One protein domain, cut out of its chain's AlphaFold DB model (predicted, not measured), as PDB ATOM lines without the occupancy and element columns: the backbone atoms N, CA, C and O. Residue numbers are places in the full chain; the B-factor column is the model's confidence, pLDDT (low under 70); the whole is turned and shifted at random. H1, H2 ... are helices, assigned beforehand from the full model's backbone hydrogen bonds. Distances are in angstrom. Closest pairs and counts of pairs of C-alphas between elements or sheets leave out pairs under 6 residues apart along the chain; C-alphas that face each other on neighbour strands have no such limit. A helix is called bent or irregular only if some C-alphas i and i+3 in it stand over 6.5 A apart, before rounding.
ATOM      1  N   ALA A  10      34.167  31.382  -6.367       58.91
ATOM      2  CA  ALA A  10      34.727  30.553  -7.432       58.91
ATOM      3  C   ALA A  10      35.503  29.323  -6.915       58.91
ATOM      4  O   ALA A  10      35.680  28.352  -7.644       58.91
ATOM      5  N   GLU A  11      35.955  29.347  -5.661       56.75
ATOM      6  CA  GLU A  11      36.752  28.287  -5.039       56.75
ATOM      7  C   GLU A  11      35.881  27.293  -4.247       56.75
ATOM      8  O   GLU A  11      36.351  26.220  -3.865       56.75
ATOM      9  N   LEU A  12      34.587  27.593  -4.039       60.88
ATOM     10  CA  LEU A  12      33.651  26.687  -3.358       60.88
ATOM     11  C   LEU A  12      33.496  25.352  -4.095       60.88
ATOM     12  O   LEU A  12      33.417  24.312  -3.443       60.88
ATOM     13  N   ASP A  13      33.482  25.366  -5.430       65.25
ATOM     14  CA  ASP A  13      33.419  24.139  -6.231       65.25
ATOM     15  C   ASP A  13      34.668  23.276  -6.027       65.25
ATOM     16  O   ASP A  13      34.582  22.053  -5.922       65.25
ATOM     17  N   GLN A  14      35.834  23.910  -5.883       64.62
ATOM     18  CA  GLN A  14      37.096  23.220  -5.638       64.62
ATOM     19  C   GLN A  14      37.178  22.654  -4.213       64.62
ATOM     20  O   GLN A  14      37.678  21.542  -4.011       64.62
ATOM     21  N   VAL A  15      36.649  23.378  -3.223       66.56
ATOM     22  CA  VAL A  15      36.523  22.889  -1.842       66.56
ATOM     23  C   VAL A  15      35.533  21.725  -1.772       66.56
ATOM     24  O   VAL A  15      35.852  20.706  -1.158       66.56
ATOM     25  N   ASN A  16      34.388  21.816  -2.451       65.62
ATOM     26  CA  ASN A  16      33.423  20.718  -2.543       65.62
ATOM     27  C   ASN A  16      34.051  19.481  -3.197       65.62
ATOM     28  O   ASN A  16      33.998  18.397  -2.618       65.62
ATOM     29  N   ALA A  17      34.746  19.653  -4.326       71.00
ATOM     30  CA  ALA A  17      35.439  18.563  -5.012       71.00
ATOM     31  C   ALA A  17      36.523  17.908  -4.138       71.00
ATOM     32  O   ALA A  17      36.692  16.690  -4.155       71.00
ATOM     33  N   SER A  18      37.236  18.699  -3.330       69.00
ATOM     34  CA  SER A  18      38.264  18.190  -2.411       69.00
ATOM     35  C   SER A  18      37.655  17.411  -1.243       69.00
ATOM     36  O   SER A  18      38.183  16.374  -0.840       69.00
ATOM     37  N   VAL A  19      36.523  17.875  -0.707       72.19
ATOM     38  CA  VAL A  19      35.770  17.166   0.338       72.19
ATOM     39  C   VAL A  19      35.182  15.863  -0.199       72.19
ATOM     40  O   VAL A  19      35.257  14.841   0.487       72.19
ATOM     41  N   ASP A  20      34.663  15.864  -1.426       68.94
ATOM     42  CA  ASP A  20      34.156  14.659  -2.081       68.94
ATOM     43  C   ASP A  20      35.271  13.659  -2.385       68.94
ATOM     44  O   ASP A  20      35.104  12.468  -2.125       68.94
ATOM     45  N   ALA A  21      36.441  14.120  -2.828       70.38
ATOM     46  CA  ALA A  21      37.605  13.261  -3.021       70.38
ATOM     47  C   ALA A  21      38.082  12.635  -1.699       70.38
ATOM     48  O   ALA A  21      38.370  11.439  -1.645       70.38
ATOM     49  N   MET A  22      38.104  13.404  -0.603       67.94
ATOM     50  CA  MET A  22      38.448  12.880   0.725       67.94
ATOM     51  C   MET A  22      37.399  11.895   1.250       67.94
ATOM     52  O   MET A  22      37.752  10.874   1.840       67.94
ATOM     53  N   ARG A  23      36.112  12.153   1.000       62.91
ATOM     54  CA  ARG A  23      35.025  11.216   1.318       62.91
ATOM     55  C   ARG A  23      35.137   9.928   0.514       62.91
ATOM     56  O   ARG A  23      35.036   8.852   1.097       62.91
ATOM     57  N   ALA A  24      35.393  10.028  -0.785       59.00
ATOM     58  CA  ALA A  24      35.589   8.885  -1.667       59.00
ATOM     59  C   ALA A  24      36.806   8.051  -1.240       59.00
ATOM     60  O   ALA A  24      36.742   6.822  -1.243       59.00
ATOM     61  N   SER A  25      37.880   8.710  -0.799       58.62
ATOM     62  CA  SER A  25      39.101   8.044  -0.346       58.62
ATOM     63  C   SER A  25      38.968   7.403   1.041       58.62
ATOM     64  O   SER A  25      39.645   6.413   1.305       58.62
ATOM     65  N   LEU A  26      38.109   7.937   1.920       57.62
ATOM     66  CA  LEU A  26      37.848   7.372   3.248       57.62
ATOM     67  C   LEU A  26      36.839   6.216   3.209       57.62
ATOM     68  O   LEU A  26      36.971   5.271   3.981       57.62
ATOM     69  N   LEU A  27      35.822   6.297   2.344       54.19
ATOM     70  CA  LEU A  27      34.738   5.312   2.307       54.19
ATOM     71  C   LEU A  27      34.878   4.234   1.242       54.19
ATOM     72  O   LEU A  27      34.154   3.252   1.344       54.19
ATOM     73  N   GLY A  28      35.774   4.376   0.263       51.25
ATOM     74  CA  GLY A  28      36.186   3.279  -0.613       51.25
ATOM     75  C   GLY A  28      35.056   2.379  -1.125       51.25
ATOM     76  O   GLY A  28      35.266   1.174  -1.153       51.25
ATOM     77  N   SER A  29      33.870   2.924  -1.442       51.16
ATOM     78  CA  SER A  29      32.807   2.371  -2.306       51.16
ATOM     79  C   SER A  29      31.470   3.119  -2.135       51.16
ATOM     80  O   SER A  29      30.926   3.197  -1.039       51.16
ATOM     81  N   ALA A  30      30.933   3.551  -3.283       50.72
ATOM     82  CA  ALA A  30      29.569   3.996  -3.611       50.72
ATOM     83  C   ALA A  30      29.058   5.369  -3.091       50.72
ATOM     84  O   ALA A  30      28.982   5.598  -1.883       50.72
ATOM     85  N   PRO A  31      28.605   6.265  -4.000       61.22
ATOM     86  CA  PRO A  31      27.848   7.453  -3.638       61.22
ATOM     87  C   PRO A  31      26.378   7.068  -3.435       61.22
ATOM     88  O   PRO A  31      25.750   6.499  -4.327       61.22
ATOM     89  N   THR A  32      25.805   7.401  -2.281       46.59
ATOM     90  CA  THR A  32      24.349   7.493  -2.144       46.59
ATOM     91  C   THR A  32      23.954   8.936  -1.882       46.59
ATOM     92  O   THR A  32      24.347   9.576  -0.908       46.59
ATOM     93  N   GLU A  33      23.215   9.422  -2.869       45.19
ATOM     94  CA  GLU A  33      22.464  10.658  -2.979       45.19
ATOM     95  C   GLU A  33      21.915  11.181  -1.639       45.19
ATOM     96  O   GLU A  33      21.238  10.484  -0.887       45.19
ATOM     97  N   SER A  34      22.230  12.446  -1.363       51.78
ATOM     98  CA  SER A  34      21.356  13.458  -0.762       51.78
ATOM     99  C   SER A  34      20.188  12.970   0.108       51.78
ATOM    100  O   SER A  34      19.047  12.880  -0.330       51.78
ATOM    101  N   GLY A  35      20.446  12.805   1.402       48.50
ATOM    102  CA  GLY A  35      19.394  12.692   2.407       48.50
ATOM    103  C   GLY A  35      19.969  12.182   3.713       48.50
ATOM    104  O   GLY A  35      20.263  11.000   3.810       48.50
ATOM    105  N   ARG A  36      20.191  13.092   4.678       53.97
ATOM    106  CA  ARG A  36      20.643  12.843   6.067       53.97
ATOM    107  C   ARG A  36      20.766  11.353   6.397       53.97
ATOM    108  O   ARG A  36      19.777  10.739   6.786       53.97
ATOM    109  N   THR A  37      21.969  10.798   6.261       55.19
ATOM    110  CA  THR A  37      22.235   9.394   6.578       55.19
ATOM    111  C   THR A  37      21.717   9.127   7.995       55.19
ATOM    112  O   THR A  37      22.191   9.782   8.935       55.19
ATOM    113  N   PRO A  38      20.707   8.258   8.184       56.75
ATOM    114  CA  PRO A  38      20.165   8.016   9.510       56.75
ATOM    115  C   PRO A  38      21.296   7.526  10.407       56.75
ATOM    116  O   PRO A  38      21.892   6.497  10.126       56.75
ATOM    117  N   LYS A  39      21.644   8.235  11.486       72.12
ATOM    118  CA  LYS A  39      22.743   7.790  12.371       72.12
ATOM    119  C   LYS A  39      22.457   6.427  13.020       72.12
ATOM    120  O   LYS A  39      23.382   5.764  13.470       72.12
ATOM    121  N   ASN A  40      21.185   6.028  13.080       83.94
ATOM    122  CA  ASN A  40      20.759   4.758  13.644       83.94
ATOM    123  C   ASN A  40      20.758   3.654  12.559       83.94
ATOM    124  O   ASN A  40      20.029   3.791  11.571       83.94
ATOM    125  N   PRO A  41      21.520   2.560  12.746       84.94
ATOM    126  CA  PRO A  41      21.641   1.485  11.759       84.94
ATOM    127  C   PRO A  41      20.307   0.787  11.464       84.94
ATOM    128  O   PRO A  41      20.045   0.433  10.318       84.94
ATOM    129  N   THR A  42      19.418   0.662  12.451       88.38
ATOM    130  CA  THR A  42      18.073   0.106  12.267       88.38
ATOM    131  C   THR A  42      17.235   0.984  11.345       88.38
ATOM    132  O   THR A  42      16.533   0.481  10.475       88.38
ATOM    133  N   VAL A  43      17.336   2.308  11.477       88.06
ATOM    134  CA  VAL A  43      16.604   3.238  10.605       88.06
ATOM    135  C   VAL A  43      17.156   3.196   9.180       88.06
ATOM    136  O   VAL A  43      16.381   3.273   8.234       88.06
ATOM    137  N   GLN A  44      18.470   3.018   9.006       89.00
ATOM    138  CA  GLN A  44      19.056   2.810   7.677       89.00
ATOM    139  C   GLN A  44      18.563   1.516   7.025       89.00
ATOM    140  O   GLN A  44      18.243   1.524   5.838       89.00
ATOM    141  N   LEU A  45      18.485   0.428   7.797       89.31
ATOM    142  CA  LEU A  45      17.939  -0.846   7.335       89.31
ATOM    143  C   LEU A  45      16.485  -0.677   6.880       89.31
ATOM    144  O   LEU A  45      16.159  -1.024   5.751       89.31
ATOM    145  N   LEU A  46      15.639  -0.077   7.725       90.06
ATOM    146  CA  LEU A  46      14.231   0.183   7.412       90.06
ATOM    147  C   LEU A  46      14.066   1.083   6.184       90.06
ATOM    148  O   LEU A  46      13.197   0.842   5.353       90.06
ATOM    149  N   TYR A  47      14.916   2.102   6.049       89.00
ATOM    150  CA  TYR A  47      14.918   2.961   4.874       89.00
ATOM    151  C   TYR A  47      15.239   2.148   3.621       89.00
ATOM    152  O   TYR A  47      14.491   2.216   2.656       89.00
ATOM    153  N   ARG A  48      16.291   1.324   3.650       85.94
ATOM    154  CA  ARG A  48      16.710   0.490   2.515       85.94
ATOM    155  C   ARG A  48      15.614  -0.475   2.060       85.94
ATOM    156  O   ARG A  48      15.242  -0.435   0.895       85.94
ATOM    157  N   ILE A  49      15.039  -1.253   2.976       90.25
ATOM    158  CA  ILE A  49      13.989  -2.233   2.642       90.25
ATOM    159  C   ILE A  49      12.678  -1.590   2.178       90.25
ATOM    160  O   ILE A  49      11.886  -2.240   1.504       90.25
ATOM    161  N   ALA A  50      12.416  -0.335   2.558       88.50
ATOM    162  CA  ALA A  50      11.196   0.368   2.176       88.50
ATOM    163  C   ALA A  50      11.224   0.850   0.715       88.50
ATOM    164  O   ALA A  50      10.207   1.336   0.218       88.50
ATOM    165  N   HIS A  51      12.366   0.737   0.024       88.62
ATOM    166  CA  HIS A  51      12.462   1.121  -1.379       88.62
ATOM    167  C   HIS A  51      11.705   0.122  -2.262       88.62
ATOM    168  O   HIS A  51      11.939  -1.087  -2.172       88.62
ATOM    169  N   PRO A  52      10.825   0.602  -3.160       88.88
ATOM    170  CA  PRO A  52      10.170  -0.257  -4.134       88.88
ATOM    171  C   PRO A  52      11.195  -1.021  -4.978       88.88
ATOM    172  O   PRO A  52      12.128  -0.428  -5.515       88.88
ATOM    173  N   GLY A  53      11.004  -2.334  -5.105       86.81
ATOM    174  CA  GLY A  53      11.909  -3.205  -5.859       86.81
ATOM    175  C   GLY A  53      13.153  -3.667  -5.095       86.81
ATOM    176  O   GLY A  53      13.956  -4.393  -5.675       86.81
ATOM    177  N   HIS A  54      13.320  -3.302  -3.817       90.19
ATOM    178  CA  HIS A  54      14.368  -3.883  -2.971       90.19
ATOM    179  C   HIS A  54      14.025  -5.334  -2.613       90.19
ATOM    180  O   HIS A  54      13.000  -5.608  -1.984       90.19
ATOM    181  N   GLU A  55      14.891  -6.267  -2.997       92.88
ATOM    182  CA  GLU A  55      14.768  -7.674  -2.620       92.88
ATOM    183  C   GLU A  55      15.347  -7.891  -1.219       92.88
ATOM    184  O   GLU A  55      16.520  -7.625  -0.959       92.88
ATOM    185  N   ILE A  56      14.516  -8.389  -0.303       92.50
ATOM    186  CA  ILE A  56      14.920  -8.611   1.087       92.50
ATOM    187  C   ILE A  56      15.839  -9.832   1.161       92.50
ATOM    188  O   ILE A  56      15.439 -10.955   0.846       92.50
ATOM    189  N   THR A  57      17.063  -9.623   1.638       92.50
ATOM    190  CA  THR A  57      18.019 -10.715   1.867       92.50
ATOM    191  C   THR A  57      17.720 -11.468   3.169       92.50
ATOM    192  O   THR A  57      17.102 -10.933   4.089       92.50
ATOM    193  N   MET A  58      18.214 -12.708   3.309       91.69
ATOM    194  CA  MET A  58      18.053 -13.479   4.559       91.69
ATOM    195  C   MET A  58      18.626 -12.758   5.790       91.69
ATOM    196  O   MET A  58      18.077 -12.876   6.882       91.69
ATOM    197  N   VAL A  59      19.713 -12.002   5.621       92.00
ATOM    198  CA  VAL A  59      20.337 -11.244   6.715       92.00
ATOM    199  C   VAL A  59      19.436 -10.091   7.156       92.00
ATOM    200  O   VAL A  59      19.201  -9.921   8.349       92.00
ATOM    201  N   GLU A  60      18.885  -9.332   6.208       90.19
ATOM    202  CA  GLU A  60      17.948  -8.240   6.501       90.19
ATOM    203  C   GLU A  60      16.653  -8.771   7.130       90.19
ATOM    204  O   GLU A  60      16.129  -8.170   8.067       90.19
ATOM    205  N   ALA A  61      16.173  -9.934   6.679       92.31
ATOM    206  CA  ALA A  61      15.024 -10.610   7.272       92.31
ATOM    207  C   ALA A  61      15.272 -11.001   8.741       92.31
ATOM    208  O   ALA A  61      14.406 -10.776   9.587       92.31
ATOM    209  N   ALA A  62      16.457 -11.527   9.065       94.75
ATOM    210  CA  ALA A  62      16.830 -11.835  10.446       94.75
ATOM    211  C   ALA A  62      16.880 -10.565  11.313       94.75
ATOM    212  O   ALA A  62      16.297 -10.523  12.394       94.75
ATOM    213  N   GLN A  63      17.488  -9.491  10.800       92.06
ATOM    214  CA  GLN A  63      17.550  -8.203  11.499       92.06
ATOM    215  C   GLN A  63      16.159  -7.599  11.741       92.06
ATOM    216  O   GLN A  63      15.905  -7.024  12.800       92.06
ATOM    217  N   LEU A  64      15.242  -7.745  10.782       93.75
ATOM    218  CA  LEU A  64      13.846  -7.338  10.930       93.75
ATOM    219  C   LEU A  64      13.104  -8.163  11.977       93.75
ATOM    220  O   LEU A  64      12.333  -7.606  12.758       93.75
ATOM    221  N   GLN A  65      13.342  -9.472  12.016       95.38
ATOM    222  CA  GLN A  65      12.746 -10.347  13.019       95.38
ATOM    223  C   GLN A  65      13.213  -9.978  14.432       95.38
ATOM    224  O   GLN A  65      12.399  -9.923  15.355       95.38
ATOM    225  N   ASP A  66      14.504  -9.706  14.607       94.62
ATOM    226  CA  ASP A  66      15.055  -9.292  15.898       94.62
ATOM    227  C   ASP A  66      14.498  -7.934  16.337       94.62
ATOM    228  O   ASP A  66      14.120  -7.760  17.500       94.62
ATOM    229  N   LEU A  67      14.356  -6.994  15.395       93.62
ATOM    230  CA  LEU A  67      13.694  -5.717  15.648       93.62
ATOM    231  C   LEU A  67      12.242  -5.915  16.100       93.62
ATOM    232  O   LEU A  67      11.827  -5.311  17.088       93.62
ATOM    233  N   ALA A  68      11.479  -6.768  15.411       94.56
ATOM    234  CA  ALA A  68      10.088  -7.047  15.752       94.56
ATOM    235  C   ALA A  68       9.957  -7.614  17.175       94.56
ATOM    236  O   ALA A  68       9.189  -7.082  17.972       94.56
ATOM    237  N   LYS A  69      10.777  -8.609  17.538       95.19
ATOM    238  CA  LYS A  69      10.791  -9.183  18.896       95.19
ATOM    239  C   LYS A  69      11.136  -8.149  19.965       95.19
ATOM    240  O   LYS A  69      10.533  -8.135  21.037       95.19
ATOM    241  N   SER A  70      12.108  -7.278  19.688       93.81
ATOM    242  CA  SER A  70      12.487  -6.214  20.622       93.81
ATOM    243  C   SER A  70      11.345  -5.218  20.836       93.81
ATOM    244  O   SER A  70      11.106  -4.804  21.972       93.81
ATOM    245  N   LEU A  71      10.614  -4.869  19.773       93.62
ATOM    246  CA  LEU A  71       9.441  -4.001  19.853       93.62
ATOM    247  C   LEU A  71       8.280  -4.668  20.598       93.62
ATOM    248  O   LEU A  71       7.659  -4.016  21.431       93.62
ATOM    249  N   GLU A  72       8.009  -5.951  20.355       93.69
ATOM    250  CA  GLU A  72       6.991  -6.716  21.091       93.69
ATOM    251  C   GLU A  72       7.275  -6.736  22.596       93.69
ATOM    252  O   GLU A  72       6.380  -6.448  23.392       93.69
ATOM    253  N   GLY A  73       8.525  -7.003  22.991       93.19
ATOM    254  CA  GLY A  73       8.935  -6.966  24.395       93.19
ATOM    255  C   GLY A  73       8.751  -5.580  25.015       93.19
ATOM    256  O   GLY A  73       8.104  -5.443  26.051       93.19
ATOM    257  N   PHE A  74       9.233  -4.536  24.336       92.56
ATOM    258  CA  PHE A  74       9.098  -3.153  24.801       92.56
ATOM    259  C   PHE A  74       7.634  -2.717  24.965       92.56
ATOM    260  O   PHE A  74       7.273  -2.082  25.958       92.56
ATOM    261  N   LEU A  75       6.774  -3.060  24.002       92.56
ATOM    262  CA  LEU A  75       5.344  -2.760  24.067       92.56
ATOM    263  C   LEU A  75       4.641  -3.570  25.166       92.56
ATOM    264  O   LEU A  75       3.757  -3.035  25.837       92.56
ATOM    265  N   GLY A  76       5.051  -4.822  25.388       90.50
ATOM    266  CA  GLY A  76       4.581  -5.641  26.505       90.50
ATOM    267  C   GLY A  76       4.912  -5.018  27.865       90.50
ATOM    268  O   GLY A  76       4.029  -4.880  28.716       90.50
ATOM    269  N   ASP A  77       6.149  -4.554  28.040       89.38
ATOM    270  CA  ASP A  77       6.589  -3.870  29.260       89.38
ATOM    271  C   ASP A  77       5.821  -2.557  29.484       89.38
ATOM    272  O   ASP A  77       5.371  -2.264  30.596       89.38
ATOM    273  N   LEU A  78       5.603  -1.774  28.422       86.38
ATOM    274  CA  LEU A  78       4.785  -0.559  28.475       86.38
ATOM    275  C   LEU A  78       3.341  -0.843  28.902       86.38
ATOM    276  O   LEU A  78       2.788  -0.103  29.721       86.38
ATOM    277  N   ALA A  79       2.731  -1.908  28.376       79.94
ATOM    278  CA  ALA A  79       1.379  -2.307  28.750       79.94
ATOM    279  C   ALA A  79       1.288  -2.651  30.246       79.94
ATOM    280  O   ALA A  79       0.347  -2.233  30.925       79.94
ATOM    281  N   PHE A  80       2.302  -3.331  30.788       76.81
ATOM    282  CA  PHE A  80       2.387  -3.634  32.217       76.81
ATOM    283  C   PHE A  80       2.526  -2.367  33.079       76.81
ATOM    284  O   PHE A  80       1.862  -2.230  34.110       76.81
ATOM    285  N   ILE A  81       3.337  -1.401  32.640       77.06
ATOM    286  CA  ILE A  81       3.508  -0.114  33.332       77.06
ATOM    287  C   ILE A  81       2.196   0.687  33.346       77.06
ATOM    288  O   ILE A  81       1.859   1.288  34.368       77.06
ATOM    289  N   GLY A  82       1.438   0.677  32.244       71.88
ATOM    290  CA  GLY A  82       0.144   1.356  32.142       71.88
ATOM    291  C   GLY A  82      -0.939   0.769  33.055       71.88
ATOM    292  O   GLY A  82      -1.757   1.512  33.590       71.88
ATOM    293  N   GLN A  83      -0.916  -0.546  33.290       63.56
ATOM    294  CA  GLN A  83      -1.890  -1.246  34.138       63.56
ATOM    295  C   GLN A  83      -1.646  -1.046  35.643       63.56
ATOM    296  O   GLN A  83      -2.588  -1.076  36.427       63.56
ATOM    297  N   LYS A  84      -0.402  -0.794  36.073       59.31
ATOM    298  CA  LYS A  84      -0.045  -0.672  37.501       59.31
ATOM    299  C   LYS A  84      -0.492   0.652  38.160       59.31
ATOM    300  O   LYS A  84      -0.217   0.877  39.336       59.31
ATOM    301  N   LYS A  85      -1.158   1.543  37.415       55.28
ATOM    302  CA  LYS A  85      -1.687   2.834  37.900       55.28
ATOM    303  C   LYS A  85      -3.225   2.923  37.935       55.28
ATOM    304  O   LYS A  85      -3.732   4.021  38.151       55.28
TER     305      LYS A  85
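What this domain is: This is residues 10 to 85 of the 86 residues of an uncharacterized protein of Ktedonobacteraceae bacterium (UniProt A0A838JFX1). Three helices are strung out in an open, drawn-out zigzag with no shared core: H1 makes one end, the short H2 lies between, and the long H3 reaches out to the other end. H2 lies near the first turns of H3, while a long link, residues 28 to 40, leads across from H1; residues 10 to 19 of H1 and 68 to 85, mostly H3, stick out free. The printed part has 76 residues with three named helices, H1, H2 and H3 in chain order, and no named strand; the class is all helix. It is extended, with a radius of gyration of the C-alphas of 19.8 A and spans of 64 by 33 by 22 A.

Where its parts are: Find C-alpha 10 at (34.727, 30.553, -7.432); from there H1, residues 10 to 27, runs 27.1 A. H1 is irregular, but only just: C-alphas 10 and 13 are 6.7 A apart. Look next at C-alpha 41, at (21.641, 1.485, 11.759), where H2, residues 41 to 49, begins. H3, residues 58 to 83, runs 37.7 A to C-alpha 83 at (-1.890, -1.246, 34.138).

How they stand to each other: H1 is apart from H2 and from H3. H2 and H3 are close but not clearly touching; their closest C-alphas, those of Leu 45 and Glu 60, are 7.4 A apart. They run opposite ways at a steep tilt of 60 degrees. Every O i to N i+4 pair is within hydrogen-bond range in H2 and H3; in H1, 13 of 14 are.

The domain as a whole: The farthest C-alphas, those of Ala 10 and Lys 84, are 64.8 A apart. The printed part has no cut. The link from H1 to H2 is long, with 13 residues; that from H2 to H3 is short, with 8. Mean pLDDT of the printed part is 76.6; residues 10 to 16, 18, 20, 22 to 38 and 83 to 85 are under 70.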